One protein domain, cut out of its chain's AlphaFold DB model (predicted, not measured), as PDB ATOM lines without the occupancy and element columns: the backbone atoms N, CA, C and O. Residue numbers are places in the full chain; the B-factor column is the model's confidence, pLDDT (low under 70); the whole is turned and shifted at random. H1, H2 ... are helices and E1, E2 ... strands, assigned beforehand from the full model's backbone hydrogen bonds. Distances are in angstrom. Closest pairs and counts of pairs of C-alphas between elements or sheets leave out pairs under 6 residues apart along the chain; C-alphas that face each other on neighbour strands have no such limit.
ATOM      1  N   MET A  32     -45.352 119.576   7.754       85.69
ATOM      2  CA  MET A  32     -46.561 120.399   7.725       85.69
ATOM      3  C   MET A  32     -46.399 121.751   7.034       85.69
ATOM      4  O   MET A  32     -47.398 122.299   6.571       85.69
ATOM      5  N   LEU A  33     -45.180 122.303   6.961       89.44
ATOM      6  CA  LEU A  33     -44.918 123.691   6.542       89.44
ATOM      7  C   LEU A  33     -45.563 124.054   5.201       89.44
ATOM      8  O   LEU A  33     -46.138 125.133   5.065       89.44
ATOM      9  N   ASN A  34     -45.500 123.136   4.238       88.81
ATOM     10  CA  ASN A  34     -45.965 123.354   2.869       88.81
ATOM     11  C   ASN A  34     -47.351 122.743   2.600       88.81
ATOM     12  O   ASN A  34     -47.735 122.572   1.446       88.81
ATOM     13  N   THR A  35     -48.109 122.424   3.649       91.50
ATOM     14  CA  THR A  35     -49.423 121.775   3.536       91.50
ATOM     15  C   THR A  35     -50.561 122.758   3.802       91.50
ATOM     16  O   THR A  35     -50.372 123.804   4.424       91.50
ATOM     17  N   LYS A  36     -51.788 122.397   3.404       91.06
ATOM     18  CA  LYS A  36     -52.996 123.178   3.735       91.06
ATOM     19  C   LYS A  36     -53.314 123.218   5.239       91.06
ATOM     20  O   LYS A  36     -54.069 124.088   5.648       91.06
ATOM     21  N   HIS A  37     -52.736 122.319   6.041       91.88
ATOM     22  CA  HIS A  37     -52.874 122.319   7.502       91.88
ATOM     23  C   HIS A  37     -51.859 123.238   8.197       91.88
ATOM     24  O   HIS A  37     -51.935 123.426   9.410       91.88
ATOM     25  N   ASN A  38     -50.941 123.877   7.459       94.06
ATOM     26  CA  ASN A  38     -50.276 125.068   7.970       94.06
ATOM     27  C   ASN A  38     -51.281 126.228   7.973       94.06
ATOM     28  O   ASN A  38     -51.387 126.973   7.003       94.06
ATOM     29  N   LEU A  39     -52.020 126.355   9.076       94.69
ATOM     30  CA  LEU A  39     -53.016 127.406   9.283       94.69
ATOM     31  C   LEU A  39     -52.401 128.721   9.783       94.69
ATOM     32  O   LEU A  39     -53.129 129.692   9.975       94.69
ATOM     33  N   SER A  40     -51.081 128.796   9.974       95.38
ATOM     34  CA  SER A  40     -50.406 130.057  10.304       95.38
ATOM     35  C   SER A  40     -50.490 131.049   9.136       95.38
ATOM     36  O   SER A  40     -50.762 130.681   7.992       95.38
ATOM     37  N   ALA A  41     -50.159 132.315   9.374       95.75
ATOM     38  CA  ALA A  41     -50.084 133.358   8.352       95.75
ATOM     39  C   ALA A  41     -49.141 133.009   7.182       95.75
ATOM     40  O   ALA A  41     -49.310 133.535   6.077       95.75
ATOM     41  N   SER A  42     -48.177 132.106   7.397       94.06
ATOM     42  CA  SER A  42     -47.248 131.625   6.363       94.06
ATOM     43  C   SER A  42     -47.806 130.485   5.500       94.06
ATOM     44  O   SER A  42     -47.173 130.091   4.522       94.06
ATOM     45  N   GLY A  43     -48.987 129.963   5.843       94.31
ATOM     46  CA  GLY A  43     -49.621 128.830   5.185       94.31
ATOM     47  C   GLY A  43     -49.883 129.021   3.686       94.31
ATOM     48  O   GLY A  43     -50.291 130.114   3.261       94.31
ATOM     49  N   PRO A  44     -49.729 127.957   2.872       93.12
ATOM     50  CA  PRO A  44     -50.060 127.982   1.449       93.12
ATOM     51  C   PRO A  44     -51.574 127.876   1.183       93.12
ATOM     52  O   PRO A  44     -52.018 128.145   0.069       93.12
ATOM     53  N   GLY A  45     -52.371 127.467   2.178       91.31
ATOM     54  CA  GLY A  45     -53.824 127.333   2.070       91.31
ATOM     55  C   GLY A  45     -54.577 128.669   2.045       91.31
ATOM     56  O   GLY A  45     -54.056 129.719   2.422       91.31
ATOM     57  N   THR A  46     -55.841 128.617   1.614       91.88
ATOM     58  CA  THR A  46     -56.771 129.762   1.648       91.88
ATOM     59  C   THR A  46     -57.380 129.989   3.032       91.88
ATOM     60  O   THR A  46     -57.754 131.115   3.355       91.88
ATOM     61  N   ILE A  47     -57.457 128.934   3.848       93.75
ATOM     62  CA  ILE A  47     -57.864 128.976   5.254       93.75
ATOM     63  C   ILE A  47     -56.589 129.100   6.080       93.75
ATOM     64  O   ILE A  47     -55.826 128.144   6.190       93.75
ATOM     65  N   LYS A  48     -56.328 130.296   6.607       95.44
ATOM     66  CA  LYS A  48     -55.146 130.587   7.422       95.44
ATOM     67  C   LYS A  48     -55.341 131.825   8.284       95.44
ATOM     68  O   LYS A  48     -56.207 132.652   8.003       95.44
ATOM     69  N   ALA A  49     -54.523 131.961   9.312       96.25
ATOM     70  CA  ALA A  49     -54.547 133.070  10.242       96.25
ATOM     71  C   ALA A  49     -54.049 134.376   9.623       96.25
ATOM     72  O   ALA A  49     -53.254 134.406   8.682       96.25
ATOM     73  N   THR A  50     -54.512 135.486  10.186       94.94
ATOM     74  CA  THR A  50     -54.089 136.827   9.769       94.94
ATOM     75  C   THR A  50     -52.671 137.126  10.244       94.94
ATOM     76  O   THR A  50     -51.859 137.620   9.465       94.94
ATOM     77  N   THR A  51     -52.358 136.804  11.503       94.56
ATOM     78  CA  THR A  51     -51.078 137.167  12.138       94.56
ATOM     79  C   THR A  51     -50.370 136.033  12.874       94.56
ATOM     80  O   THR A  51     -49.171 136.165  13.117       94.56
ATOM     81  N   GLU A  52     -51.065 134.949  13.232       94.50
ATOM     82  CA  GLU A  52     -50.469 133.820  13.964       94.50
ATOM     83  C   GLU A  52     -49.342 133.172  13.152       94.50
ATOM     84  O   GLU A  52     -49.484 132.963  11.950       94.50
ATOM     85  N   LYS A  53     -48.219 132.860  13.795       93.38
ATOM     86  CA  LYS A  53     -47.029 132.272  13.166       93.38
ATOM     87  C   LYS A  53     -46.818 130.819  13.571       93.38
ATOM     88  O   LYS A  53     -46.208 130.075  12.803       93.38
ATOM     89  N   ASP A  54     -47.320 130.416  14.731       91.50
ATOM     90  CA  ASP A  54     -47.148 129.067  15.236       91.50
ATOM     91  C   ASP A  54     -48.069 128.104  14.491       91.50
ATOM     92  O   ASP A  54     -49.283 128.268  14.417       91.50
ATOM     93  N   ILE A  55     -47.475 127.069  13.903       91.19
ATOM     94  CA  ILE A  55     -48.209 126.101  13.078       91.19
ATOM     95  C   ILE A  55     -48.978 125.121  13.965       91.19
ATOM     96  O   ILE A  55     -50.108 124.751  13.666       91.19
ATOM     97  N   CYS A  56     -48.361 124.701  15.071       90.88
ATOM     98  CA  CYS A  56     -48.907 123.651  15.926       90.88
ATOM     99  C   CYS A  56     -50.008 124.160  16.857       90.88
ATOM    100  O   CYS A  56     -50.776 123.340  17.342       90.88
ATOM    101  N   VAL A  57     -50.117 125.475  17.092       91.50
ATOM    102  CA  VAL A  57     -51.059 126.049  18.071       91.50
ATOM    103  C   VAL A  57     -52.521 125.767  17.718       91.50
ATOM    104  O   VAL A  57     -53.362 125.721  18.601       91.50
ATOM    105  N   PHE A  58     -52.842 125.502  16.452       92.44
ATOM    106  CA  PHE A  58     -54.205 125.142  16.051       92.44
ATOM    107  C   PHE A  58     -54.612 123.736  16.498       92.44
ATOM    108  O   PHE A  58     -55.798 123.460  16.558       92.44
ATOM    109  N   CYS A  59     -53.657 122.863  16.830       90.88
ATOM    110  CA  CYS A  59     -53.920 121.468  17.193       90.88
ATOM    111  C   CYS A  59     -53.389 121.120  18.585       90.88
ATOM    112  O   CYS A  59     -54.015 120.359  19.308       90.88
ATOM    113  N   HIS A  60     -52.245 121.674  18.977       90.62
ATOM    114  CA  HIS A  60     -51.503 121.301  20.173       90.62
ATOM    115  C   HIS A  60     -51.257 122.480  21.098       90.62
ATOM    116  O   HIS A  60     -51.034 123.609  20.669       90.62
ATOM    117  N   THR A  61     -51.269 122.179  22.390       87.88
ATOM    118  CA  THR A  61     -50.959 123.113  23.470       87.88
ATOM    119  C   THR A  61     -49.927 122.470  24.395       87.88
ATOM    120  O   THR A  61     -49.961 121.253  24.589       87.88
ATOM    121  N   PRO A  62     -48.978 123.235  24.962       84.81
ATOM    122  CA  PRO A  62     -47.966 122.691  25.866       84.81
ATOM    123  C   PRO A  62     -48.536 122.187  27.203       84.81
ATOM    124  O   PRO A  62     -47.854 121.433  27.895       84.81
ATOM    125  N   HIS A  63     -49.763 122.577  27.573       82.25
ATOM    126  CA  HIS A  63     -50.426 122.134  28.801       82.25
ATOM    127  C   HIS A  63     -51.842 121.660  28.500       82.25
ATOM    128  O   HIS A  63     -52.511 122.210  27.632       82.25
ATOM    129  N   VAL A  64     -52.308 120.660  29.246       79.31
ATOM    130  CA  VAL A  64     -53.674 120.139  29.128       79.31
ATOM    131  C   VAL A  64     -54.671 121.258  29.453       79.31
ATOM    132  O   VAL A  64     -54.621 121.789  30.569       79.31
ATOM    133  N   PRO A  65     -55.577 121.620  28.529       78.50
ATOM    134  CA  PRO A  65     -56.629 122.576  28.829       78.50
ATOM    135  C   PRO A  65     -57.541 122.088  29.946       78.50
ATOM    136  O   PRO A  65     -57.804 120.892  30.069       78.50
ATOM    137  N   LYS A  66     -58.087 123.022  30.727       76.50
ATOM    138  CA  LYS A  66     -59.003 122.721  31.840       76.50
ATOM    139  C   LYS A  66     -60.236 121.928  31.381       76.50
ATOM    140  O   LYS A  66     -60.838 121.204  32.170       76.50
ATOM    141  N   GLU A  67     -60.620 122.098  30.125       75.94
ATOM    142  CA  GLU A  67     -61.773 121.490  29.478       75.94
ATOM    143  C   GLU A  67     -61.564 120.007  29.142       75.94
ATOM    144  O   GLU A  67     -62.545 119.275  29.009       75.94
ATOM    145  N   TYR A  68     -60.315 119.533  29.071       74.12
ATOM    146  CA  TYR A  68     -60.004 118.122  28.859       74.12
ATOM    147  C   TYR A  68     -59.665 117.431  30.184       74.12
ATOM    148  O   TYR A  68     -58.725 117.790  30.886       74.12
ATOM    149  N   GLY A  69     -60.414 116.379  30.523       64.06
ATOM    150  CA  GLY A  69     -60.196 115.582  31.740       64.06
ATOM    151  C   GLY A  69     -59.050 114.561  31.659       64.06
ATOM    152  O   GLY A  69     -58.865 113.786  32.593       64.06
ATOM    153  N   SER A  70     -58.305 114.513  30.549       65.06
ATOM    154  CA  SER A  70     -57.220 113.551  30.296       65.06
ATOM    155  C   SER A  70     -55.955 114.264  29.810       65.06
ATOM    156  O   SER A  70     -56.023 115.434  29.455       65.06
ATOM    157  N   ALA A  71     -54.803 113.579  29.763       62.19
ATOM    158  CA  ALA A  71     -53.508 114.135  29.329       62.19
ATOM    159  C   ALA A  71     -53.421 114.469  27.816       62.19
ATOM    160  O   ALA A  71     -52.383 114.281  27.182       62.19
ATOM    161  N   GLN A  72     -54.516 114.932  27.217       72.62
ATOM    162  CA  GLN A  72     -54.606 115.321  25.818       72.62
ATOM    163  C   GLN A  72     -54.111 116.750  25.640       72.62
ATOM    164  O   GLN A  72     -54.740 117.715  26.063       72.62
ATOM    165  N   LEU A  73     -52.968 116.869  24.973       86.31
ATOM    166  CA  LEU A  73     -52.385 118.138  24.548       86.31
ATOM    167  C   LEU A  73     -53.056 118.617  23.253       86.31
ATOM    168  O   LEU A  73     -52.386 118.803  22.236       86.31
ATOM    169  N   TRP A  74     -54.387 118.738  23.274       89.00
ATOM    170  CA  TRP A  74     -55.191 119.202  22.146       89.00
ATOM    171  C   TRP A  74     -55.669 120.629  22.397       89.00
ATOM    172  O   TRP A  74     -56.254 120.905  23.439       89.00
ATOM    173  N   ASN A  75     -55.384 121.535  21.464       90.88
ATOM    174  CA  ASN A  75     -55.681 122.953  21.631       90.88
ATOM    175  C   ASN A  75     -57.007 123.354  20.998       90.88
ATOM    176  O   ASN A  75     -57.634 124.280  21.477       90.88
ATOM    177  N   HIS A  76     -57.462 122.711  19.925       91.69
ATOM    178  CA  HIS A  76     -58.682 123.158  19.246       91.69
ATOM    179  C   HIS A  76     -59.936 122.848  20.064       91.69
ATOM    180  O   HIS A  76     -60.022 121.799  20.702       91.69
ATOM    181  N   LYS A  77     -60.940 123.725  20.022       90.38
ATOM    182  CA  LYS A  77     -62.197 123.482  20.727       90.38
ATOM    183  C   LYS A  77     -62.949 122.281  20.160       90.38
ATOM    184  O   LYS A  77     -63.399 122.304  19.021       90.38
ATOM    185  N   SER A  78     -63.170 121.255  20.982       87.12
ATOM    186  CA  SER A  78     -63.928 120.070  20.564       87.12
ATOM    187  C   SER A  78     -65.388 120.379  20.232       87.12
ATOM    188  O   SER A  78     -66.081 121.094  20.961       87.12
ATOM    189  N   SER A  79     -65.866 119.761  19.155       90.06
ATOM    190  CA  SER A  79     -67.279 119.751  18.793       90.06
ATOM    191  C   SER A  79     -68.101 118.960  19.817       90.06
ATOM    192  O   SER A  79     -67.649 117.947  20.358       90.06
ATOM    193  N   THR A  80     -69.319 119.432  20.079       90.25
ATOM    194  CA  THR A  80     -70.331 118.715  20.883       90.25
ATOM    195  C   THR A  80     -71.384 118.041  20.007       90.25
ATOM    196  O   THR A  80     -72.349 117.481  20.523       90.25
ATOM    197  N   SER A  81     -71.197 118.097  18.687       93.19
ATOM    198  CA  SER A  81     -72.114 117.527  17.711       93.19
ATOM    199  C   SER A  81     -72.181 116.008  17.825       93.19
ATOM    200  O   SER A  81     -71.181 115.333  18.081       93.19
ATOM    201  N   GLU A  82     -73.373 115.472  17.587       94.81
ATOM    202  CA  GLU A  82     -73.561 114.048  17.336       94.81
ATOM    203  C   GLU A  82     -73.435 113.779  15.838       94.81
ATOM    204  O   GLU A  82     -74.024 114.485  15.015       94.81
ATOM    205  N   TYR A  83     -72.667 112.750  15.488       95.75
ATOM    206  CA  TYR A  83     -72.452 112.368  14.097       95.75
ATOM    207  C   TYR A  83     -73.414 111.267  13.665       95.75
ATOM    208  O   TYR A  83     -73.566 110.264  14.365       95.75
ATOM    209  N   THR A  84     -74.013 111.424  12.484       95.06
ATOM    210  CA  THR A  84     -74.727 110.328  11.813       95.06
ATOM    211  C   THR A  84     -73.718 109.520  11.010       95.06
ATOM    212  O   THR A  84     -73.057 110.071  10.135       95.06
ATOM    213  N   LEU A  85     -73.564 108.232  11.309       94.38
ATOM    214  CA  LEU A  85     -72.522 107.403  10.699       94.38
ATOM    215  C   LEU A  85     -73.006 106.662   9.456       94.38
ATOM    216  O   LEU A  85     -74.196 106.386   9.294       94.38
ATOM    217  N   TYR A  86     -72.049 106.303   8.600       94.44
ATOM    218  CA  TYR A  86     -72.260 105.408   7.469       94.44
ATOM    219  C   TYR A  86     -73.002 104.142   7.890       94.44
ATOM    220  O   TYR A  86     -72.657 103.517   8.889       94.44
ATOM    221  N   THR A  87     -73.976 103.727   7.088       91.38
ATOM    222  CA  THR A  87     -74.603 102.407   7.150       91.38
ATOM    223  C   THR A  87     -74.929 101.966   5.731       91.38
ATOM    224  O   THR A  87     -75.265 102.781   4.877       91.38
ATOM    225  N   SER A  88     -74.909 100.658   5.492       91.56
ATOM    226  CA  SER A  88     -75.343 100.076   4.222       91.56
ATOM    227  C   SER A  88     -76.059  98.756   4.439       91.56
ATOM    228  O   SER A  88     -75.969  98.152   5.511       91.56
ATOM    229  N   ASP A  89     -76.777  98.300   3.417       90.69
ATOM    230  CA  ASP A  89     -77.433  96.994   3.456       90.69
ATOM    231  C   ASP A  89     -76.417  95.847   3.515       90.69
ATOM    232  O   ASP A  89     -76.674  94.844   4.178       90.69
ATOM    233  N   TYR A  90     -75.212  96.050   2.973       90.25
ATOM    234  CA  TYR A  90     -74.133  95.070   3.061       90.25
ATOM    235  C   TYR A  90     -73.669  94.885   4.506       90.25
ATOM    236  O   TYR A  90     -73.663  93.762   5.008       90.25
ATOM    237  N   LEU A  91     -73.387  95.978   5.226       91.19
ATOM    238  CA  LEU A  91     -73.020  95.896   6.644       91.19
ATOM    239  C   LEU A  91     -74.136  95.264   7.486       91.19
ATOM    240  O   LEU A  91     -73.866  94.405   8.327       91.19
ATOM    241  N   LYS A  92     -75.400  95.621   7.230       90.94
ATOM    242  CA  LYS A  92     -76.542  94.996   7.914       90.94
ATOM    243  C   LYS A  92     -76.615  93.491   7.639       90.94
ATOM    244  O   LYS A  92     -76.866  92.732   8.572       90.94
ATOM    245  N   SER A  93     -76.358  93.059   6.400       89.44
ATOM    246  CA  SER A  93     -76.363  91.639   6.016       89.44
ATOM    247  C   SER A  93     -75.289  90.827   6.748       89.44
ATOM    248  O   SER A  93     -75.520  89.677   7.109       89.44
ATOM    249  N   LEU A  94     -74.156  91.460   7.064       90.69
ATOM    250  CA  LEU A  94     -73.075  90.883   7.864       90.69
ATOM    251  C   LEU A  94     -73.304  91.002   9.378       90.69
ATOM    252  O   LEU A  94     -72.428  90.648  10.166       90.69
ATOM    253  N   THR A  95     -74.457  91.514   9.824       90.56
ATOM    254  CA  THR A  95     -74.747  91.801  11.241       90.56
ATOM    255  C   THR A  95     -73.708  92.725  11.891       90.56
ATOM    256  O   THR A  95     -73.369  92.617  13.078       90.56
ATOM    257  N   TYR A  96     -73.175  93.659  11.101       88.62
ATOM    258  CA  TYR A  96     -72.374  94.758  11.610       88.62
ATOM    259  C   TYR A  96     -73.286  95.813  12.234       88.62
ATOM    260  O   TYR A  96     -74.236  96.289  11.614       88.62
ATOM    261  N   THR A  97     -72.998  96.186  13.478       82.00
ATOM    262  CA  THR A  97     -73.699  97.268  14.174       82.00
ATOM    263  C   THR A  97     -72.860  98.530  14.084       82.00
ATOM    264  O   THR A  97     -71.673  98.500  14.411       82.00
ATOM    265  N   ALA A  98     -73.476  99.626  13.640       83.50
ATOM    266  CA  ALA A  98     -72.837 100.931  13.672       83.50
ATOM    267  C   ALA A  98     -72.486 101.306  15.123       83.50
ATOM    268  O   ALA A  98     -73.313 101.095  16.017       83.50
ATOM    269  N   PRO A  99     -71.291 101.858  15.384       89.00
ATOM    270  CA  PRO A  99     -70.995 102.432  16.688       89.00
ATOM    271  C   PRO A  99     -71.884 103.662  16.917       89.00
ATOM    272  O   PRO A  99     -72.392 104.266  15.975       89.00
ATOM    273  N   ASN A 100     -72.067 104.066  18.174       89.56
ATOM    274  CA  ASN A 100     -72.904 105.233  18.469       89.56
ATOM    275  C   ASN A 100     -72.275 106.535  17.970       89.56
ATOM    276  O   ASN A 100     -73.000 107.435  17.568       89.56
ATOM    277  N   GLN A 101     -70.948 106.653  18.047       92.75
ATOM    278  CA  GLN A 101     -70.173 107.838  17.680       92.75
ATOM    279  C   GLN A 101     -68.746 107.424  17.270       92.75
ATOM    280  O   GLN A 101     -68.294 106.363  17.709       92.75
ATOM    281  N   PRO A 102     -68.012 108.254  16.503       92.88
ATOM    282  CA  PRO A 102     -66.586 108.043  16.257       92.88
ATOM    283  C   PRO A 102     -65.782 108.104  17.562       92.88
ATOM    284  O   PRO A 102     -66.188 108.788  18.515       92.88
ATOM    285  N   ASN A 103     -64.613 107.461  17.589       90.44
ATOM    286  CA  ASN A 103     -63.724 107.554  18.743       90.44
ATOM    287  C   ASN A 103     -63.135 108.962  18.886       90.44
ATOM    288  O   ASN A 103     -63.172 109.802  17.980       90.44
ATOM    289  N   LEU A 104     -62.561 109.217  20.061       87.94
ATOM    290  CA  LEU A 104     -62.077 110.538  20.454       87.94
ATOM    291  C   LEU A 104     -61.074 111.121  19.453       87.94
ATOM    292  O   LEU A 104     -61.140 112.308  19.164       87.94
ATOM    293  N   ARG A 105     -60.202 110.295  18.861       88.62
ATOM    294  CA  ARG A 105     -59.193 110.762  17.899       88.62
ATOM    295  C   ARG A 105     -59.798 111.287  16.597       88.62
ATOM    296  O   ARG A 105     -59.360 112.330  16.125       88.62
ATOM    297  N   SER A 106     -60.832 110.639  16.057       93.88
ATOM    298  CA  SER A 106     -61.557 111.164  14.890       93.88
ATOM    299  C   SER A 106     -62.345 112.426  15.239       93.88
ATOM    300  O   SER A 106     -62.404 113.351  14.433       93.88
ATOM    301  N   LYS A 107     -62.875 112.531  16.467       92.81
ATOM    302  CA  LYS A 107     -63.540 113.756  16.949       92.81
ATOM    303  C   LYS A 107     -62.606 114.969  17.042       92.81
ATOM    304  O   LYS A 107     -63.084 116.090  16.911       92.81
ATOM    305  N   LEU A 108     -61.295 114.767  17.219       92.38
ATOM    306  CA  LEU A 108     -60.310 115.856  17.132       92.38
ATOM    307  C   LEU A 108     -60.214 116.406  15.704       92.38
ATOM    308  O   LEU A 108     -60.167 117.610  15.506       92.38
ATOM    309  N   CYS A 109     -60.233 115.542  14.689       94.56
ATOM    310  CA  CYS A 109     -60.267 115.993  13.298       94.56
ATOM    311  C   CYS A 109     -61.598 116.697  12.995       94.56
ATOM    312  O   CYS A 109     -61.632 117.797  12.438       94.56
ATOM    313  N   LEU A 110     -62.706 116.083  13.409       95.50
ATOM    314  CA  LEU A 110     -64.046 116.608  13.167       95.50
ATOM    315  C   LEU A 110     -64.300 117.943  13.873       95.50
ATOM    316  O   LEU A 110     -65.121 118.700  13.377       95.50
ATOM    317  N   SER A 111     -63.563 118.305  14.930       93.12
ATOM    318  CA  SER A 111     -63.717 119.623  15.561       93.12
ATOM    319  C   SER A 111     -63.431 120.790  14.610       93.12
ATOM    320  O   SER A 111     -63.981 121.867  14.797       93.12
ATOM    321  N   CYS A 112     -62.643 120.572  13.556       95.06
ATOM    322  CA  CYS A 112     -62.535 121.501  12.431       95.06
ATOM    323  C   CYS A 112     -63.411 121.060  11.252       95.06
ATOM    324  O   CYS A 112     -64.125 121.869  10.659       95.06
ATOM    325  N   HIS A 113     -63.323 119.779  10.888       95.69
ATOM    326  CA  HIS A 113     -63.844 119.244   9.630       95.69
ATOM    327  C   HIS A 113     -65.368 119.065   9.594       95.69
ATOM    328  O   HIS A 113     -65.911 118.885   8.509       95.69
ATOM    329  N   ASP A 114     -66.069 119.157  10.725       95.56
ATOM    330  CA  ASP A 114     -67.536 119.141  10.758       95.56
ATOM    331  C   ASP A 114     -68.176 120.514  10.488       95.56
ATOM    332  O   ASP A 114     -69.395 120.621  10.365       95.56
ATOM    333  N   GLY A 115     -67.358 121.570  10.410       95.00
ATOM    334  CA  GLY A 115     -67.803 122.927  10.100       95.00
ATOM    335  C   GLY A 115     -68.618 123.617  11.201       95.00
ATOM    336  O   GLY A 115     -69.134 124.707  10.958       95.00
ATOM    337  N   THR A 116     -68.733 123.033  12.397       94.88
ATOM    338  CA  THR A 116     -69.567 123.569  13.488       94.88
ATOM    339  C   THR A 116     -68.819 124.511  14.426       94.88
ATOM    340  O   THR A 116     -69.429 125.388  15.039       94.88
ATOM    341  N   ILE A 117     -67.496 124.368  14.519       94.00
ATOM    342  CA  ILE A 117     -66.632 125.198  15.360       94.00
ATOM    343  C   ILE A 117     -65.761 126.096  14.485       94.00
ATOM    344  O   ILE A 117     -65.331 125.720  13.390       94.00
ATOM    345  N   ALA A 118     -65.500 127.313  14.960       94.50
ATOM    346  CA  ALA A 118     -64.601 128.211  14.260       94.50
ATOM    347  C   ALA A 118     -63.175 127.627  14.217       94.50
ATOM    348  O   ALA A 118     -62.637 127.174  15.227       94.50
ATOM    349  N   VAL A 119     -62.531 127.669  13.051       93.88
ATOM    350  CA  VAL A 119     -61.206 127.065  12.814       93.88
ATOM    351  C   VAL A 119     -60.137 127.663  13.740       93.88
ATOM    352  O   VAL A 119     -59.206 126.974  14.141       93.88
ATOM    353  N   GLY A 120     -60.286 128.936  14.115       93.62
ATOM    354  CA  GLY A 120     -59.386 129.630  15.036       93.62
ATOM    355  C   GLY A 120     -59.703 129.471  16.527       93.62
ATOM    356  O   GLY A 120     -58.969 130.034  17.335       93.62
ATOM    357  N   GLU A 121     -60.776 128.772  16.926       93.56
ATOM    358  CA  GLU A 121     -61.120 128.586  18.347       93.56
ATOM    359  C   GLU A 121     -60.207 127.549  19.018       93.56
ATOM    360  O   GLU A 121     -60.331 126.346  18.792       93.56
ATOM    361  N   VAL A 122     -59.308 128.026  19.883       91.25
ATOM    362  CA  VAL A 122     -58.304 127.224  20.595       91.25
ATOM    363  C   VAL A 122     -58.308 127.485  22.108       91.25
ATOM    364  O   VAL A 122     -58.712 128.549  22.572       91.25
ATOM    365  N   TYR A 123     -57.815 126.535  22.890       86.12
ATOM    366  CA  TYR A 123     -57.764 126.504  24.346       86.12
ATOM    367  C   TYR A 123     -56.359 126.810  24.871       86.12
ATOM    368  O   TYR A 123     -55.621 125.942  25.344       86.12
ATOM    369  N   ASN A 124     -55.979 128.080  24.831       73.19
ATOM    370  CA  ASN A 124     -54.732 128.497  25.461       73.19
ATOM    371  C   ASN A 124     -54.872 128.459  27.001       73.19
ATOM    372  O   ASN A 124     -55.975 128.311  27.524       73.19
ATOM    373  N   ASN A 125     -53.766 128.612  27.746       58.88
ATOM    374  CA  ASN A 125     -53.704 128.512  29.224       58.88
ATOM    375  C   ASN A 125     -54.738 129.364  30.017       58.88
ATOM    376  O   ASN A 125     -54.823 129.218  31.234       58.88
ATOM    377  N   GLU A 126     -55.515 130.236  29.364       61.69
ATOM    378  CA  GLU A 126     -56.538 131.112  29.956       61.69
ATOM    379  C   GLU A 126     -57.991 130.797  29.510       61.69
ATOM    380  O   GLU A 126     -58.906 131.551  29.840       61.69
ATOM    381  N   GLY A 127     -58.236 129.685  28.800       66.50
ATOM    382  CA  GLY A 127     -59.558 129.277  28.290       66.50
ATOM    383  C   GLY A 127     -59.711 129.441  26.770       66.50
ATOM    384  O   GLY A 127     -58.718 129.578  26.053       66.50
ATOM    385  N   VAL A 128     -60.955 129.409  26.256       73.38
ATOM    386  CA  VAL A 128     -61.224 129.580  24.810       73.38
ATOM    387  C   VAL A 128     -60.742 130.956  24.348       73.38
ATOM    388  O   VAL A 128     -61.213 131.991  24.815       73.38
ATOM    389  N   SER A 129     -59.845 130.950  23.372       82.44
ATOM    390  CA  SER A 129     -59.326 132.108  22.654       82.44
ATOM    391  C   SER A 129     -59.522 131.894  21.152       82.44
ATOM    392  O   SER A 129     -59.554 130.757  20.688       82.44
ATOM    393  N   SER A 130     -59.697 132.969  20.386       89.94
ATOM    394  CA  SER A 130     -59.951 132.871  18.945       89.94
ATOM    395  C   SER A 130     -58.829 133.537  18.161       89.94
ATOM    396  O   SER A 130     -58.581 134.735  18.302       89.94
ATOM    397  N   ILE A 131     -58.138 132.747  17.343       92.94
ATOM    398  CA  ILE A 131     -57.148 133.225  16.382       92.94
ATOM    399  C   ILE A 131     -57.891 133.758  15.154       92.94
ATOM    400  O   ILE A 131     -58.619 133.029  14.481       92.94
ATOM    401  N   THR A 132     -57.689 135.035  14.826       93.88
ATOM    402  CA  THR A 132     -58.362 135.669  13.685       93.88
ATOM    403  C   THR A 132     -57.869 135.113  12.350       93.88
ATOM    404  O   THR A 132     -56.710 135.307  11.964       93.88
ATOM    405  N   MET A 133     -58.774 134.495  11.594       95.50
ATOM    406  CA  MET A 133     -58.505 133.959  10.257       95.50
ATOM    407  C   MET A 133     -58.667 135.021   9.160       95.50
ATOM    408  O   MET A 133     -59.382 136.009   9.322       95.50
ATOM    409  N   GLN A 134     -57.990 134.825   8.031       94.88
ATOM    410  CA  GLN A 134     -58.096 135.695   6.859       94.88
ATOM    411  C   GLN A 134     -59.442 135.524   6.143       94.88
ATOM    412  O   GLN A 134     -60.138 134.524   6.313       94.88
ATOM    413  N   ASN A 135     -59.783 136.499   5.293       91.31
ATOM    414  CA  ASN A 135     -60.953 136.466   4.405       91.31
ATOM    415  C   ASN A 135     -62.294 136.215   5.119       91.31
ATOM    416  O   ASN A 135     -63.221 135.689   4.510       91.31
ATOM    417  N   ASN A 136     -62.396 136.589   6.399       87.94
ATOM    418  CA  ASN A 136     -63.565 136.347   7.249       87.94
ATOM    419  C   ASN A 136     -63.975 134.864   7.333       87.94
ATOM    420  O   ASN A 136     -65.143 134.565   7.574       87.94
ATOM    421  N   VAL A 137     -63.034 133.934   7.138       91.62
ATOM    422  CA  VAL A 137     -63.290 132.510   7.369       91.62
ATOM    423  C   VAL A 137     -63.501 132.302   8.865       91.62
ATOM    424  O   VAL A 137     -62.612 132.569   9.663       91.62
ATOM    425  N   THR A 138     -64.674 131.833   9.263       92.06
ATOM    426  CA  THR A 138     -64.957 131.485  10.659       92.06
ATOM    427  C   THR A 138     -64.857 129.980  10.834       92.06
ATOM    428  O   THR A 138     -63.939 129.507  11.495       92.06
ATOM    429  N   THR A 139     -65.739 129.226  10.184       94.25
ATOM    430  CA  THR A 139     -65.753 127.759  10.150       94.25
ATOM    431  C   THR A 139     -65.192 127.234   8.825       94.25
ATOM    432  O   THR A 139     -64.899 128.008   7.907       94.25
ATOM    433  N   MET A 140     -65.017 125.913   8.710       93.75
ATOM    434  CA  MET A 140     -64.694 125.295   7.422       93.75
ATOM    435  C   MET A 140     -65.771 125.665   6.387       93.75
ATOM    436  O   MET A 140     -66.947 125.398   6.626       93.75
ATOM    437  N   PRO A 141     -65.411 126.261   5.233       92.56
ATOM    438  CA  PRO A 141     -66.393 126.641   4.222       92.56
ATOM    439  C   PRO A 141     -67.209 125.436   3.751       92.56
ATOM    440  O   PRO A 141     -66.635 124.382   3.491       92.56
ATOM    441  N   GLU A 142     -68.521 125.592   3.588       90.06
ATOM    442  CA  GLU A 142     -69.423 124.515   3.134       90.06
ATOM    443  C   GLU A 142     -69.034 123.946   1.761       90.06
ATOM    444  O   GLU A 142     -69.220 122.767   1.492       90.06
ATOM    445  N   THR A 143     -68.445 124.768   0.889       87.75
ATOM    446  CA  THR A 143     -67.969 124.345  -0.437       87.75
ATOM    447  C   THR A 143     -66.596 123.671  -0.405       87.75
ATOM    448  O   THR A 143     -66.099 123.235  -1.445       87.75
ATOM    449  N   SER A 144     -65.944 123.612   0.758       89.12
ATOM    450  CA  SER A 144     -64.648 122.960   0.908       89.12
ATOM    451  C   SER A 144     -64.826 121.442   0.905       89.12
ATOM    452  O   SER A 144     -65.567 120.934   1.740       89.12
ATOM    453  N   PRO A 145     -64.064 120.681   0.095       84.81
ATOM    454  CA  PRO A 145     -64.027 119.218   0.197       84.81
ATOM    455  C   PRO A 145     -63.548 118.707   1.562       84.81
ATOM    456  O   PRO A 145     -63.693 117.531   1.869       84.81
ATOM    457  N   GLY A 146     -62.923 119.575   2.365       89.12
ATOM    458  CA  GLY A 146     -62.550 119.267   3.741       89.12
ATOM    459  C   GLY A 146     -63.672 119.496   4.755       89.12
ATOM    460  O   GLY A 146     -63.437 119.238   5.925       89.12
ATOM    461  N   ASN A 147     -64.840 120.013   4.372       93.88
ATOM    462  CA  ASN A 147     -65.987 120.105   5.271       93.88
ATOM    463  C   ASN A 147     -66.871 118.860   5.087       93.88
ATOM    464  O   ASN A 147     -67.562 118.735   4.081       93.88
ATOM    465  N   LEU A 148     -66.810 117.941   6.049       94.31
ATOM    466  CA  LEU A 148     -67.591 116.700   6.075       94.31
ATOM    467  C   LEU A 148     -68.970 116.900   6.722       94.31
ATOM    468  O   LEU A 148     -69.872 116.084   6.547       94.31
ATOM    469  N   GLY A 149     -69.154 117.988   7.472       94.81
ATOM    470  CA  GLY A 149     -70.356 118.202   8.266       94.81
ATOM    471  C   GLY A 149     -70.507 117.191   9.408       94.81
ATOM    472  O   GLY A 149     -69.580 116.478   9.795       94.81
ATOM    473  N   THR A 150     -71.717 117.119   9.962       95.56
ATOM    474  CA  THR A 150     -72.072 116.177  11.038       95.56
ATOM    475  C   THR A 150     -72.693 114.874  10.523       95.56
ATOM    476  O   THR A 150     -73.003 113.971  11.301       95.56
ATOM    477  N   SER A 151     -72.870 114.739   9.208       94.75
ATOM    478  CA  SER A 151     -73.417 113.541   8.574       94.75
ATOM    479  C   SER A 151     -72.329 112.821   7.789       94.75
ATOM    480  O   SER A 151     -72.077 113.156   6.641       94.75
ATOM    481  N   LEU A 152     -71.758 111.779   8.388       94.88
ATOM    482  CA  LEU A 152     -70.725 110.919   7.802       94.88
ATOM    483  C   LEU A 152     -71.322 109.738   7.023       94.88
ATOM    484  O   LEU A 152     -70.695 108.695   6.840       94.88
ATOM    485  N   THR A 153     -72.586 109.849   6.608       93.88
ATOM    486  CA  THR A 153     -73.310 108.772   5.922       93.88
ATOM    487  C   THR A 153     -72.725 108.428   4.556       93.88
ATOM    488  O   THR A 153     -72.972 107.342   4.050       93.88
ATOM    489  N   ASN A 154     -71.996 109.363   3.947       92.75
ATOM    490  CA  ASN A 154     -71.359 109.261   2.634       92.75
ATOM    491  C   ASN A 154     -69.822 109.230   2.722       92.75
ATOM    492  O   ASN A 154     -69.140 109.471   1.721       92.75
ATOM    493  N   ASP A 155     -69.299 108.933   3.908       93.94
ATOM    494  CA  ASP A 155     -67.882 108.762   4.183       93.94
ATOM    495  C   ASP A 155     -67.565 107.302   4.491       93.94
ATOM    496  O   ASP A 155     -68.404 106.539   4.977       93.94
ATOM    497  N   HIS A 156     -66.323 106.912   4.225       94.06
ATOM    498  CA  HIS A 156     -65.827 105.597   4.578       94.06
ATOM    499  C   HIS A 156     -65.992 105.365   6.091       94.06
ATOM    500  O   HIS A 156     -65.647 106.256   6.871       94.06
ATOM    501  N   PRO A 157     -66.482 104.182   6.517       92.81
ATOM    502  CA  PRO A 157     -66.767 103.884   7.918       92.81
ATOM    503  C   PRO A 157     -65.648 104.295   8.893       92.81
ATOM    504  O   PRO A 157     -64.499 103.881   8.722       92.81
ATOM    505  N   VAL A 158     -66.012 105.051   9.938       93.44
ATOM    506  CA  VAL A 158     -65.159 105.421  11.087       93.44
ATOM    507  C   VAL A 158     -65.825 105.022  12.409       93.44
ATOM    508  O   VAL A 158     -67.053 105.003  12.502       93.44
ATOM    509  N   GLY A 159     -65.040 104.667  13.426       92.06
ATOM    510  CA  GLY A 159     -65.524 104.079  14.684       92.06
ATOM    511  C   GLY A 159     -65.791 102.571  14.613       92.06
ATOM    512  O   GLY A 159     -66.094 101.942  15.626       92.06
ATOM    513  N   TYR A 160     -65.728 101.976  13.422       92.62
ATOM    514  CA  TYR A 160     -66.092 100.579  13.204       92.62
ATOM    515  C   TYR A 160     -64.973  99.632  13.624       92.62
ATOM    516  O   TYR A 160     -63.810  99.855  13.292       92.62
ATOM    517  N   LEU A 161     -65.336  98.537  14.295       91.38
ATOM    518  CA  LEU A 161     -64.409  97.444  14.586       91.38
ATOM    519  C   LEU A 161     -63.951  96.772  13.291       91.38
ATOM    520  O   LEU A 161     -64.773  96.358  12.465       91.38
ATOM    521  N   TYR A 162     -62.640  96.607  13.145       91.12
ATOM    522  CA  TYR A 162     -62.089  95.768  12.091       91.12
ATOM    523  C   TYR A 162     -62.250  94.297  12.495       91.12
ATOM    524  O   TYR A 162     -61.613  93.838  13.447       91.12
ATOM    525  N   ASP A 163     -63.133  93.568  11.808       89.62
ATOM    526  CA  ASP A 163     -63.487  92.185  12.143       89.62
ATOM    527  C   ASP A 163     -63.639  91.335  10.874       89.62
ATOM    528  O   ASP A 163     -64.704  91.212  10.265       89.62
ATOM    529  N   ASN A 164     -62.532  90.705  10.492       89.88
ATOM    530  CA  ASN A 164     -62.469  89.791   9.359       89.88
ATOM    531  C   ASN A 164     -63.163  88.439   9.611       89.88
ATOM    532  O   ASN A 164     -63.235  87.616   8.703       89.88
ATOM    533  N   THR A 165     -63.645  88.170  10.833       89.44
ATOM    534  CA  THR A 165     -64.469  86.982  11.105       89.44
ATOM    535  C   THR A 165     -65.922  87.194  10.681       89.44
ATOM    536  O   THR A 165     -66.614  86.224  10.378       89.44
ATOM    537  N   LYS A 166     -66.365  88.457  10.615       90.31
ATOM    538  CA  LYS A 166     -67.677  88.855  10.092       90.31
ATOM    539  C   LYS A 166     -67.649  89.160   8.604       90.31
ATOM    540  O   LYS A 166     -68.557  88.743   7.891       90.31
ATOM    541  N   ASP A 167     -66.635  89.891   8.148       91.06
ATOM    542  CA  ASP A 167     -66.474  90.242   6.737       91.06
ATOM    543  C   ASP A 167     -65.316  89.441   6.110       91.06
ATOM    544  O   ASP A 167     -64.147  89.767   6.341       91.06
ATOM    545  N   PRO A 168     -65.609  88.403   5.303       87.56
ATOM    546  CA  PRO A 168     -64.581  87.595   4.652       87.56
ATOM    547  C   PRO A 168     -63.825  88.347   3.544       87.56
ATOM    548  O   PRO A 168     -62.821  87.837   3.049       87.56
ATOM    549  N   GLU A 169     -64.283  89.534   3.132       91.69
ATOM    550  CA  GLU A 169     -63.561  90.399   2.195       91.69
ATOM    551  C   GLU A 169     -62.543  91.307   2.903       91.69
ATOM    552  O   GLU A 169     -61.816  92.043   2.230       91.69
ATOM    553  N   LEU A 170     -62.443  91.254   4.238       93.56
ATOM    554  CA  LEU A 170     -61.372  91.902   4.990       93.56
ATOM    555  C   LEU A 170     -60.132  91.007   5.102       93.56
ATOM    556  O   LEU A 170     -60.190  89.834   5.470       93.56
ATOM    557  N   VAL A 171     -58.964  91.595   4.848       93.12
ATOM    558  CA  VAL A 171     -57.673  90.914   4.951       93.12
ATOM    559  C   VAL A 171     -57.397  90.547   6.409       93.12
ATOM    560  O   VAL A 171     -57.384  91.403   7.297       93.12
ATOM    561  N   ALA A 172     -57.113  89.269   6.654       90.94
ATOM    562  CA  ALA A 172     -56.695  88.783   7.962       90.94
ATOM    563  C   ALA A 172     -55.291  89.286   8.319       90.94
ATOM    564  O   ALA A 172     -54.334  89.083   7.569       90.94
ATOM    565  N   ARG A 173     -55.147  89.910   9.493       87.75
ATOM    566  CA  ARG A 173     -53.861  90.385  10.024       87.75
ATOM    567  C   ARG A 173     -53.768  90.091  11.514       87.75
ATOM    568  O   ARG A 173     -54.768  90.114  12.222       87.75
ATOM    569  N   THR A 174     -52.553  89.821  11.987       86.25
ATOM    570  CA  THR A 174     -52.306  89.644  13.425       86.25
ATOM    571  C   THR A 174     -52.367  91.003  14.119       86.25
ATOM    572  O   THR A 174     -51.780  91.966  13.635       86.25
ATOM    573  N   TRP A 175     -53.097  91.075  15.230       83.56
ATOM    574  CA  TRP A 175     -53.210  92.262  16.077       83.56
ATOM    575  C   TRP A 175     -52.137  92.244  17.187       83.56
ATOM    576  O   TRP A 175     -51.899  91.167  17.743       83.56
ATOM    577  N   PRO A 176     -51.520  93.386  17.563       85.25
ATOM    578  CA  PRO A 176     -51.657  94.729  16.988       85.25
ATOM    579  C   PRO A 176     -50.973  94.896  15.627       85.25
ATOM    580  O   PRO A 176     -50.064  94.149  15.271       85.25
ATOM    581  N   TRP A 177     -51.430  95.881  14.848       86.12
ATOM    582  CA  TRP A 177     -50.861  96.172  13.530       86.12
ATOM    583  C   TRP A 177     -49.579  97.000  13.645       86.12
ATOM    584  O   TRP A 177     -49.622  98.187  13.957       86.12
ATOM    585  N   GLU A 178     -48.449  96.397  13.286       83.00
ATOM    586  CA  GLU A 178     -47.164  97.088  13.117       83.00
ATOM    587  C   GLU A 178     -46.951  97.480  11.648       83.00
ATOM    588  O   GLU A 178     -46.021  97.033  10.976       83.00
ATOM    589  N   THR A 179     -47.883  98.265  11.102       88.06
ATOM    590  CA  THR A 179     -47.929  98.603   9.672       88.06
ATOM    591  C   THR A 179     -48.085 100.105   9.427       88.06
ATOM    592  O   THR A 179     -48.427 100.841  10.356       88.06
ATOM    593  N   PRO A 180     -47.836 100.594   8.192       87.25
ATOM    594  CA  PRO A 180     -48.068 101.995   7.855       87.25
ATOM    595  C   PRO A 180     -49.513 102.419   8.109       87.25
ATOM    596  O   PRO A 180     -49.717 103.410   8.790       87.25
ATOM    597  N   VAL A 181     -50.505 101.646   7.656       92.69
ATOM    598  CA  VAL A 181     -51.920 101.818   8.033       92.69
ATOM    599  C   VAL A 181     -52.110 101.364   9.480       92.69
ATOM    600  O   VAL A 181     -51.615 100.297   9.848       92.69
ATOM    601  N   LYS A 182     -52.809 102.158  10.301       89.50
ATOM    602  CA  LYS A 182     -52.915 101.920  11.752       89.50
ATOM    603  C   LYS A 182     -54.354 101.956  12.245       89.50
ATOM    604  O   LYS A 182     -54.949 103.024  12.340       89.50
ATOM    605  N   LEU A 183     -54.916 100.811  12.611       91.69
ATOM    606  CA  LEU A 183     -56.173 100.826  13.359       91.69
ATOM    607  C   LEU A 183     -55.958 101.481  14.724       91.69
ATOM    608  O   LEU A 183     -54.873 101.402  15.310       91.69
ATOM    609  N   ASP A 184     -56.996 102.129  15.221       89.25
ATOM    610  CA  ASP A 184     -56.966 102.718  16.542       89.25
ATOM    611  C   ASP A 184     -57.076 101.627  17.624       89.25
ATOM    612  O   ASP A 184     -57.952 100.769  17.524       89.25
ATOM    613  N   PRO A 185     -56.187 101.601  18.636       84.88
ATOM    614  CA  PRO A 185     -56.113 100.513  19.608       84.88
ATOM    615  C   PRO A 185     -57.132 100.615  20.752       84.88
ATOM    616  O   PRO A 185     -57.049  99.818  21.685       84.88
ATOM    617  N   ASP A 186     -58.089 101.548  20.704       76.12
ATOM    618  CA  ASP A 186     -59.106 101.725  21.751       76.12
ATOM    619  C   ASP A 186     -60.108 100.539  21.833       76.12
ATOM    620  O   ASP A 186     -60.986 100.516  22.696       76.12
ATOM    621  N   ALA A 187     -59.960  99.513  20.979       73.25
ATOM    622  CA  ALA A 187     -60.736  98.274  20.995       73.25
ATOM    623  C   ALA A 187     -59.872  97.005  20.847       73.25
ATOM    624  O   ALA A 187     -58.745  97.043  20.357       73.25
ATOM    625  N   ALA A 188     -60.437  95.844  21.213       74.06
ATOM    626  CA  ALA A 188     -59.730  94.555  21.267       74.06
ATOM    627  C   ALA A 188     -59.105  94.094  19.933       74.06
ATOM    628  O   ALA A 188     -58.096  93.392  19.957       74.06
ATOM    629  N   THR A 189     -59.687  94.484  18.795       77.62
ATOM    630  CA  THR A 189     -59.187  94.189  17.435       77.62
ATOM    631  C   THR A 189     -58.878  95.454  16.624       77.62
ATOM    632  O   THR A 189     -58.551  95.370  15.441       77.62
ATOM    633  N   GLY A 190     -58.957  96.618  17.277       88.94
ATOM    634  CA  GLY A 190     -58.808  97.947  16.696       88.94
ATOM    635  C   GLY A 190     -60.042  98.481  15.952       88.94
ATOM    636  O   GLY A 190     -60.852  97.713  15.422       88.94
ATOM    637  N   THR A 191     -60.196  99.808  15.904       92.31
ATOM    638  CA  THR A 191     -61.225 100.489  15.095       92.31
ATOM    639  C   THR A 191     -60.626 101.218  13.896       92.31
ATOM    640  O   THR A 191     -59.474 101.658  13.913       92.31
ATOM    641  N   VAL A 192     -61.410 101.340  12.826       94.19
ATOM    642  CA  VAL A 192     -61.086 102.209  11.690       94.19
ATOM    643  C   VAL A 192     -61.405 103.648  12.082       94.19
ATOM    644  O   VAL A 192     -62.534 103.955  12.447       94.19
ATOM    645  N   GLU A 193     -60.423 104.538  11.990       94.56
ATOM    646  CA  GLU A 193     -60.543 105.960  12.334       94.56
ATOM    647  C   GLU A 193     -59.913 106.842  11.248       94.56
ATOM    648  O   GLU A 193     -59.209 106.347  10.367       94.56
ATOM    649  N   CYS A 194     -60.076 108.170  11.327       95.38
ATOM    650  CA  CYS A 194     -59.397 109.099  10.410       95.38
ATOM    651  C   CYS A 194     -57.880 108.851  10.390       95.38
ATOM    652  O   CYS A 194     -57.254 108.789   9.330       95.38
ATOM    653  N   ILE A 195     -57.296 108.617  11.570       93.06
ATOM    654  CA  ILE A 195     -55.867 108.338  11.713       93.06
ATOM    655  C   ILE A 195     -55.448 106.981  11.147       93.06
ATOM    656  O   ILE A 195     -54.254 106.717  11.077       93.06
ATOM    657  N   THR A 196     -56.375 106.109  10.750       95.06
ATOM    658  CA  THR A 196     -56.033 104.836  10.113       95.06
ATOM    659  C   THR A 196     -55.450 105.044   8.732       95.06
ATOM    660  O   THR A 196     -54.417 104.455   8.410       95.06
ATOM    661  N   CYS A 197     -56.060 105.948   7.971       95.19
ATOM    662  CA  CYS A 197     -55.636 106.301   6.625       95.19
ATOM    663  C   CYS A 197     -54.747 107.543   6.602       95.19
ATOM    664  O   CYS A 197     -53.897 107.637   5.717       95.19
ATOM    665  N   HIS A 198     -54.907 108.452   7.574       94.62
ATOM    666  CA  HIS A 198     -54.201 109.729   7.610       94.62
ATOM    667  C   HIS A 198     -53.119 109.807   8.706       94.62
ATOM    668  O   HIS A 198     -53.346 109.436   9.859       94.62
ATOM    669  N   GLU A 199     -51.936 110.319   8.364       93.06
ATOM    670  CA  GLU A 199     -50.890 110.744   9.298       93.06
ATOM    671  C   GLU A 199     -50.837 112.279   9.329       93.06
ATOM    672  O   GLU A 199     -50.228 112.886   8.450       93.06
ATOM    673  N   PRO A 200     -51.452 112.936  10.330       89.88
ATOM    674  CA  PRO A 200     -51.627 114.389  10.341       89.88
ATOM    675  C   PRO A 200     -50.319 115.188  10.423       89.88
ATOM    676  O   PRO A 200     -50.376 116.408  10.341       89.88
ATOM    677  N   HIS A 201     -49.164 114.535  10.590       90.56
ATOM    678  CA  HIS A 201     -47.845 115.174  10.631       90.56
ATOM    679  C   HIS A 201     -46.982 114.911   9.389       90.56
ATOM    680  O   HIS A 201     -45.846 115.388   9.329       90.56
ATOM    681  N   ASP A 202     -47.476 114.134   8.421       90.12
ATOM    682  CA  ASP A 202     -46.696 113.693   7.268       90.12
ATOM    683  C   ASP A 202     -47.542 113.669   5.984       90.12
ATOM    684  O   ASP A 202     -48.332 112.758   5.760       90.12
ATOM    685  N   ASP A 203     -47.340 114.661   5.111       89.94
ATOM    686  CA  ASP A 203     -47.987 114.751   3.789       89.94
ATOM    687  C   ASP A 203     -47.072 114.239   2.662       89.94
ATOM    688  O   ASP A 203     -47.141 114.708   1.528       89.94
ATOM    689  N   THR A 204     -46.166 113.293   2.963       91.12
ATOM    690  CA  THR A 204     -45.327 112.636   1.936       91.12
ATOM    691  C   THR A 204     -46.194 112.016   0.836       91.12
ATOM    692  O   THR A 204     -45.834 112.077  -0.339       91.12
ATOM    693  N   TYR A 205     -47.346 111.462   1.214       90.62
ATOM    694  CA  TYR A 205     -48.395 111.032   0.300       90.62
ATOM    695  C   TYR A 205     -49.561 112.007   0.461       90.62
ATOM    696  O   TYR A 205     -50.138 112.099   1.545       90.62
ATOM    697  N   THR A 206     -49.862 112.762  -0.597       87.94
ATOM    698  CA  THR A 206     -50.830 113.869  -0.579       87.94
ATOM    699  C   THR A 206     -52.130 113.513   0.141       87.94
ATOM    700  O   THR A 206     -52.605 112.380   0.075       87.94
ATOM    701  N   LYS A 207     -52.748 114.508   0.791       89.06
ATOM    702  CA  LYS A 207     -53.906 114.318   1.686       89.06
ATOM    703  C   LYS A 207     -53.527 113.558   2.963       89.06
ATOM    704  O   LYS A 207     -54.394 112.934   3.566       89.06
ATOM    705  N   PHE A 208     -52.271 113.636   3.400       93.31
ATOM    706  CA  PHE A 208     -51.763 112.992   4.613       93.31
ATOM    707  C   PHE A 208     -51.906 111.475   4.608       93.31
ATOM    708  O   PHE A 208     -52.034 110.882   5.671       93.31
ATOM    709  N   LEU A 209     -51.955 110.820   3.451       94.75
ATOM    710  CA  LEU A 209     -52.137 109.372   3.429       94.75
ATOM    711  C   LEU A 209     -50.931 108.680   4.076       94.75
ATOM    712  O   LEU A 209     -49.790 109.099   3.913       94.75
ATOM    713  N   ARG A 210     -51.164 107.591   4.811       94.62
ATOM    714  CA  ARG A 210     -50.079 106.832   5.461       94.62
ATOM    715  C   ARG A 210     -49.200 106.041   4.490       94.62
ATOM    716  O   ARG A 210     -48.148 105.538   4.883       94.62
ATOM    717  N   MET A 211     -49.646 105.885   3.249       94.56
ATOM    718  CA  MET A 211     -48.948 105.169   2.186       94.56
ATOM    719  C   MET A 211     -49.383 105.684   0.816       94.56
ATOM    720  O   MET A 211     -50.418 106.343   0.690       94.56
ATOM    721  N   ASP A 212     -48.605 105.337  -0.208       92.75
ATOM    722  CA  ASP A 212     -48.995 105.545  -1.598       92.75
ATOM    723  C   ASP A 212     -50.295 104.782  -1.913       92.75
ATOM    724  O   ASP A 212     -50.491 103.646  -1.477       92.75
ATOM    725  N   ASN A 213     -51.185 105.428  -2.663       91.12
ATOM    726  CA  ASN A 213     -52.481 104.894  -3.061       91.12
ATOM    727  C   ASN A 213     -52.592 104.652  -4.579       91.12
ATOM    728  O   ASN A 213     -53.698 104.518  -5.114       91.12
TER     729      ASN A 213
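What this domain is: This is residues 32 to 213 of the 634 residues of an uncharacterized protein of Bacteriodetes bacterium (UniProt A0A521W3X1). You will meet little regular structure: long loops make most of this body, with helices H2 and H3 touching near its middle, the hairpin E1 and E2 toward one end and short H1 toward the other. Of 182 printed residues, 27 are in named elements, in order H1 H2 E1 E2 H3, class mixed. The whole is compact, with a radius of gyration of the C-alphas of 17.4 A, and spans 52 by 35 by 32 A.

How they stand to each other: From residue 32, read on to H1, residues 89 to 93, apart from H2, residues 104 to 113. Then E1, residues 121 to 124, and E2, residues 127 to 130, form an antiparallel hairpin at 137 degrees; N 122 and O 129, 2.9 A apart, are within hydrogen-bond range. H3, residues 194 to 197, touches H2, closest at the C-alphas of Ser 106 and Cys 194, 5.4 A. Every O i to N i+4 pair is within range in H1, 4 of 6 in H2; H3 is too short for one.

Where its parts are: Find H1 beginning at C-alpha 89 (-77.433, 96.994, 3.456) and H3 ending at C-alpha 197 (-55.636, 106.301, 6.625). H2 measures 14.0 A, E1 9.6 A, E2 10.0 A, and H1 and H3 6.0 A each.

The domain as a whole: The printed part has no cut; E2 to H3 is a long link. Look for pLDDT under 70 at residues 69 to 71 and 125 to 127.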